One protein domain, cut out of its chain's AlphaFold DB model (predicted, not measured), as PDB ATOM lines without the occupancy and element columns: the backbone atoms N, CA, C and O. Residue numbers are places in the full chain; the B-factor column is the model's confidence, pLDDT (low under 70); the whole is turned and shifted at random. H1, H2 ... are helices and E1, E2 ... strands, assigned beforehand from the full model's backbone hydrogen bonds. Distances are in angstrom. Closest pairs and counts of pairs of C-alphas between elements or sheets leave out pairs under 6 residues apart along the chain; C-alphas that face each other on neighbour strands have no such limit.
ATOM      1  N   GLY A   4     200.379 197.429 248.162       87.62
ATOM      2  CA  GLY A   4     201.561 198.196 247.757       87.62
ATOM      3  C   GLY A   4     201.258 199.144 246.600       87.62
ATOM      4  O   GLY A   4     201.452 200.344 246.737       87.62
ATOM      5  N   GLN A   5     200.650 198.631 245.525       89.12
ATOM      6  CA  GLN A   5     200.251 199.452 244.377       89.12
ATOM      7  C   GLN A   5     199.264 200.559 244.768       89.12
ATOM      8  O   GLN A   5     199.397 201.685 244.305       89.12
ATOM      9  N   ALA A   6     198.288 200.272 245.636       88.94
ATOM     10  CA  ALA A   6     197.344 201.286 246.111       88.94
ATOM     11  C   ALA A   6     198.053 202.429 246.857       88.94
ATOM     12  O   ALA A   6     197.737 203.599 246.644       88.94
ATOM     13  N   ARG A   7     199.051 202.101 247.688       87.25
ATOM     14  CA  ARG A   7     199.875 203.096 248.389       87.25
ATOM     15  C   ARG A   7     200.774 203.876 247.433       87.25
ATOM     16  O   ARG A   7     200.897 205.087 247.587       87.25
ATOM     17  N   ASP A   8     201.346 203.213 246.432       86.62
ATOM     18  CA  ASP A   8     202.174 203.861 245.409       86.62
ATOM     19  C   ASP A   8     201.353 204.775 244.477       86.62
ATOM     20  O   ASP A   8     201.898 205.697 243.882       86.62
ATOM     21  N   CYS A   9     200.032 204.608 244.399       86.88
ATOM     22  CA  CYS A   9     199.134 205.568 243.744       86.88
ATOM     23  C   CYS A   9     198.653 206.700 244.675       86.88
ATOM     24  O   CYS A   9     197.863 207.539 244.250       86.88
ATOM     25  N   GLY A  10     199.094 206.729 245.939       86.19
ATOM     26  CA  GLY A  10     198.749 207.782 246.897       86.19
ATOM     27  C   GLY A  10     197.475 207.542 247.713       86.19
ATOM     28  O   GLY A  10     196.912 208.497 248.245       86.19
ATOM     29  N   ALA A  11     196.998 206.299 247.844       88.94
ATOM     30  CA  ALA A  11     195.836 206.006 248.684       88.94
ATOM     31  C   ALA A  11     196.097 206.327 250.171       88.94
ATOM     32  O   ALA A  11     197.068 205.848 250.758       88.94
ATOM     33  N   ASN A  12     195.184 207.076 250.806       88.56
ATOM     34  CA  ASN A  12     195.250 207.382 252.242       88.56
ATOM     35  C   ASN A  12     194.972 206.154 253.119       88.56
ATOM     36  O   ASN A  12     195.704 205.890 254.068       88.56
ATOM     37  N   PHE A  13     193.909 205.412 252.804       88.88
ATOM     38  CA  PHE A  13     193.498 204.217 253.535       88.88
ATOM     39  C   PHE A  13     193.076 203.128 252.556       88.88
ATOM     40  O   PHE A  13     192.418 203.400 251.553       88.88
ATOM     41  N   VAL A  14     193.412 201.882 252.882       90.50
ATOM     42  CA  VAL A  14     192.907 200.697 252.184       90.50
ATOM     43  C   VAL A  14     191.986 199.964 253.148       90.50
ATOM     44  O   VAL A  14     192.416 199.556 254.224       90.50
ATOM     45  N   LEU A  15     190.711 199.839 252.781       90.88
ATOM     46  CA  LEU A  15     189.679 199.218 253.612       90.88
ATOM     47  C   LEU A  15     189.165 197.942 252.943       90.88
ATOM     48  O   LEU A  15     188.803 197.952 251.766       90.88
ATOM     49  N   SER A  16     189.091 196.853 253.705       92.38
ATOM     50  CA  SER A  16     188.423 195.617 253.296       92.38
ATOM     51  C   SER A  16     186.967 195.623 253.756       92.38
ATOM     52  O   SER A  16     186.661 196.032 254.873       92.38
ATOM     53  N   LYS A  17     186.058 195.134 252.914       91.31
ATOM     54  CA  LYS A  17     184.655 194.907 253.296       91.31
ATOM     55  C   LYS A  17     184.549 193.632 254.159       91.31
ATOM     56  O   LYS A  17     185.332 192.715 253.919       91.31
ATOM     57  N   PRO A  18     183.576 193.522 255.084       93.62
ATOM     58  CA  PRO A  18     182.559 194.515 255.440       93.62
ATOM     59  C   PRO A  18     183.104 195.564 256.420       93.62
ATOM     60  O   PRO A  18     183.779 195.235 257.389       93.62
ATOM     61  N   ILE A  19     182.793 196.834 256.172       95.50
ATOM     62  CA  ILE A  19     183.182 197.956 257.033       95.50
ATOM     63  C   ILE A  19     181.911 198.602 257.588       95.50
ATOM     64  O   ILE A  19     180.898 198.658 256.887       95.50
ATOM     65  N   SER A  20     181.946 199.098 258.825       96.62
ATOM     66  CA  SER A  20     180.821 199.865 259.358       96.62
ATOM     67  C   SER A  20     180.802 201.284 258.765       96.62
ATOM     68  O   SER A  20     181.868 201.859 258.514       96.62
ATOM     69  N   PRO A  21     179.616 201.889 258.564       95.81
ATOM     70  CA  PRO A  21     179.514 203.270 258.090       95.81
ATOM     71  C   PRO A  21     180.262 204.271 258.979       95.81
ATOM     72  O   PRO A  21     180.869 205.204 258.462       95.81
ATOM     73  N   SER A  22     180.284 204.042 260.296       96.56
ATOM     74  CA  SER A  22     181.003 204.892 261.252       96.56
ATOM     75  C   SER A  22     182.506 204.911 260.981       96.56
ATOM     76  O   SER A  22     183.096 205.980 260.884       96.56
ATOM     77  N   VAL A  23     183.116 203.742 260.744       95.25
ATOM     78  CA  VAL A  23     184.548 203.663 260.416       95.25
ATOM     79  C   VAL A  23     184.838 204.387 259.104       95.25
ATOM     80  O   VAL A  23     185.828 205.105 259.010       95.25
ATOM     81  N   LEU A  24     183.983 204.233 258.089       95.06
ATOM     82  CA  LEU A  24     184.160 204.947 256.825       95.06
ATOM     83  C   LEU A  24     184.097 206.469 257.023       95.06
ATOM     84  O   LEU A  24     184.955 207.186 256.506       95.06
ATOM     85  N   TYR A  25     183.119 206.948 257.796       95.94
ATOM     86  CA  TYR A  25     182.981 208.363 258.128       95.94
ATOM     87  C   TYR A  25     184.224 208.899 258.840       95.94
ATOM     88  O   TYR A  25     184.774 209.916 258.420       95.94
ATOM     89  N   ASP A  26     184.729 208.180 259.843       94.50
ATOM     90  CA  ASP A  26     185.919 208.588 260.589       94.50
ATOM     91  C   ASP A  26     187.143 208.728 259.678       94.50
ATOM     92  O   ASP A  26     187.903 209.690 259.804       94.50
ATOM     93  N   ARG A  27     187.320 207.815 258.711       93.06
ATOM     94  CA  ARG A  27     188.419 207.898 257.732       93.06
ATOM     95  C   ARG A  27     188.279 209.110 256.815       93.06
ATOM     96  O   ARG A  27     189.269 209.800 256.590       93.06
ATOM     97  N   ILE A  28     187.075 209.403 256.325       93.50
ATOM     98  CA  ILE A  28     186.818 210.584 255.484       93.50
ATOM     99  C   ILE A  28     187.067 211.869 256.283       93.50
ATOM    100  O   ILE A  28     187.804 212.749 255.837       93.50
ATOM    101  N   ALA A  29     186.515 211.955 257.494       95.12
ATOM    102  CA  ALA A  29     186.690 213.099 258.381       95.12
ATOM    103  C   ALA A  29     188.158 213.298 258.787       95.12
ATOM    104  O   ALA A  29     188.598 214.423 259.022       95.12
ATOM    105  N   TRP A  30     188.931 212.217 258.896       91.06
ATOM    106  CA  TRP A  30     190.367 212.285 259.144       91.06
ATOM    107  C   TRP A  30     191.118 212.884 257.947       91.06
ATOM    108  O   TRP A  30     191.897 213.818 258.137       91.06
ATOM    109  N   ILE A  31     190.833 212.423 256.718       91.19
ATOM    110  CA  ILE A  31     191.468 212.940 255.489       91.19
ATOM    111  C   ILE A  31     191.208 214.440 255.334       91.19
ATOM    112  O   ILE A  31     192.125 215.190 255.012       91.19
ATOM    113  N   ALA A  32     189.982 214.887 255.609       91.31
ATOM    114  CA  ALA A  32     189.618 216.298 255.510       91.31
ATOM    115  C   ALA A  32     190.382 217.195 256.504       91.31
ATOM    116  O   ALA A  32     190.645 218.356 256.207       91.31
ATOM    117  N   ARG A  33     190.733 216.671 257.687       90.81
ATOM    118  CA  ARG A  33     191.362 217.449 258.770       90.81
ATOM    119  C   ARG A  33     192.886 217.433 258.744       90.81
ATOM    120  O   ARG A  33     193.498 218.333 259.309       90.81
ATOM    121  N   ARG A  34     193.504 216.414 258.146       85.25
ATOM    122  CA  ARG A  34     194.962 216.237 258.139       85.25
ATOM    123  C   ARG A  34     195.484 216.184 256.698       85.25
ATOM    124  O   ARG A  34     195.730 215.088 256.184       85.25
ATOM    125  N   PRO A  35     195.642 217.348 256.031       84.75
ATOM    126  CA  PRO A  35     196.254 217.396 254.710       84.75
ATOM    127  C   PRO A  35     197.690 216.879 254.793       84.75
ATOM    128  O   PRO A  35     198.402 217.110 255.770       84.75
ATOM    129  N   ARG A  36     198.109 216.146 253.764       84.75
ATOM    130  CA  ARG A  36     199.410 215.477 253.738       84.75
ATOM    131  C   ARG A  36     200.368 216.192 252.792       84.75
ATOM    132  O   ARG A  36     199.920 216.642 251.736       84.75
ATOM    133  N   PRO A  37     201.665 216.282 253.134       87.50
ATOM    134  CA  PRO A  37     202.647 216.847 252.225       87.50
ATOM    135  C   PRO A  37     202.789 215.961 250.985       87.50
ATOM    136  O   PRO A  37     202.731 214.728 251.070       87.50
ATOM    137  N   PHE A  38     202.983 216.606 249.840       87.62
ATOM    138  CA  PHE A  38     203.363 215.943 248.600       87.62
ATOM    139  C   PHE A  38     204.880 215.836 248.528       87.62
ATOM    140  O   PHE A  38     205.596 216.756 248.922       87.62
ATOM    141  N   TRP A  39     205.356 214.702 248.029       87.44
ATOM    142  CA  TRP A  39     206.765 214.460 247.790       87.44
ATOM    143  C   TRP A  39     207.002 214.245 246.303       87.44
ATOM    144  O   TRP A  39     206.284 213.476 245.659       87.44
ATOM    145  N   ASP A  40     208.029 214.911 245.790       90.94
ATOM    146  CA  ASP A  40     208.518 214.735 244.432       90.94
ATOM    147  C   ASP A  40     209.882 214.039 244.483       90.94
ATOM    148  O   ASP A  40     210.819 214.480 245.153       90.94
ATOM    149  N   SER A  41     209.971 212.885 243.834       89.06
ATOM    150  CA  SER A  41     211.201 212.124 243.680       89.06
ATOM    151  C   SER A  41     211.207 211.402 242.339       89.06
ATOM    152  O   SER A  41     210.142 211.056 241.827       89.06
ATOM    153  N   PRO A  42     212.389 211.035 241.813       90.00
ATOM    154  CA  PRO A  42     212.479 210.317 240.541       90.00
ATOM    155  C   PRO A  42     211.695 208.995 240.497       90.00
ATOM    156  O   PRO A  42     211.367 208.512 239.420       90.00
ATOM    157  N   THR A  43     211.422 208.385 241.655       88.12
ATOM    158  CA  THR A  43     210.763 207.072 241.767       88.12
ATOM    159  C   THR A  43     209.334 207.145 242.303       88.12
ATOM    160  O   THR A  43     208.650 206.123 242.340       88.12
ATOM    161  N   TYR A  44     208.879 208.320 242.743       85.56
ATOM    162  CA  TYR A  44     207.561 208.509 243.337       85.56
ATOM    163  C   TYR A  44     207.157 209.981 243.305       85.56
ATOM    164  O   TYR A  44     207.884 210.829 243.824       85.56
ATOM    165  N   PHE A  45     205.960 210.246 242.793       88.19
ATOM    166  CA  PHE A  45     205.297 211.535 242.906       88.19
ATOM    167  C   PHE A  45     203.925 211.323 243.538       88.19
ATOM    168  O   PHE A  45     203.106 210.568 243.007       88.19
ATOM    169  N   GLY A  46     203.667 211.966 244.674       89.56
ATOM    170  CA  GLY A  46     202.380 211.824 245.345       89.56
ATOM    171  C   GLY A  46     202.382 212.253 246.809       89.56
ATOM    172  O   GLY A  46     203.389 212.758 247.313       89.56
ATOM    173  N   PRO A  47     201.252 212.065 247.508       88.75
ATOM    174  CA  PRO A  47     201.189 212.291 248.945       88.75
ATOM    175  C   PRO A  47     202.168 211.350 249.647       88.75
ATOM    176  O   PRO A  47     202.340 210.215 249.225       88.75
ATOM    177  N   ASP A  48     202.809 211.790 250.730       87.56
ATOM    178  CA  ASP A  48     203.765 210.953 251.465       87.56
ATOM    179  C   ASP A  48     203.213 209.514 251.682       87.56
ATOM    180  O   ASP A  48     202.026 209.298 251.889       87.56
TER     181      ASP A  48
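Overview. This is residues 4 to 48 of the 76 residues of an uncharacterized protein of Devosia sp. M6-77 (UniProt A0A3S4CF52). The chain is laid out as a flat, open loop rather than a packed globule: a small two-stranded hairpin, E1 and E2, lies at one end of the long axis, the longest helix, H2, lies toward the other end, and the short helix H1 lies near E2. A long stretch without a named element leads from H1 past the middle to the far end, where residues 16 to 22 stick out, and H2 then runs back toward the hairpin. The printed part has 45 residues, with two named helices and two named strands in the order H1, H2, E1, E2; the sheet, in the order E1 - E2, is antiparallel, and the class is mixed, helices and strands. The whole is loose, with a radius of gyration of the C-alphas of 12.6 A, and its C-alphas span 38 by 23 by 7 A.

Arrangement. The sheet is made of E1, residues 38 to 41, and E2, residues 44 to 47, which form a hairpin. The two strands are antiparallel, with 174 degrees between their N-to-C directions. The C-alphas of Phe 38 and Pro 47 face each other at 4.3 A, and those of Ser 41 and Tyr 44 at 5.1 A. Between the strands, N 39 and O 46 are within hydrogen-bond range at 2.9 A, as are N 44 and O 41 at 3.1 A. H1, residues 4 to 8, has its closest C-alpha to E2 at Asp 8, 7.4 A from that of Tyr 44. H1 and E1 are apart. H2, residues 21 to 33, is apart from E2 and from H1. In H1 and H2, every O i to N i+4 pair is within hydrogen-bond range.

Along the chain. E1 measures 10.0 A from its first to its last C-alpha, and E2 measures 9.3 A. H2 measures 18.5 A, from C-alpha 21 at (179.514, 203.270, 258.090) to C-alpha 33 at (191.362, 217.449, 258.770). H1 begins at C-alpha 4, at (201.561, 198.196, 247.757), and measures 6.2 A. E2 ends at C-alpha 47, at (201.189, 212.291, 248.945).

Size, cuts and confidence. The two C-alphas farthest apart are those of Ser 20 and Pro 42, at 38.3 A, while the C-alphas of Gly 4 and Asp 48, the first and last printed residues, are 13.5 A apart. The link from H1 to H2, residues 9 to 20, is long; the links from H2 to E1 and from E1 to E2 are tight. Residues 16 to 22 stand free, and of these 21 and 22 belong to H2. The printed part has no cut. The mean pLDDT of the printed part is 90.3, and no printed residue is under 70.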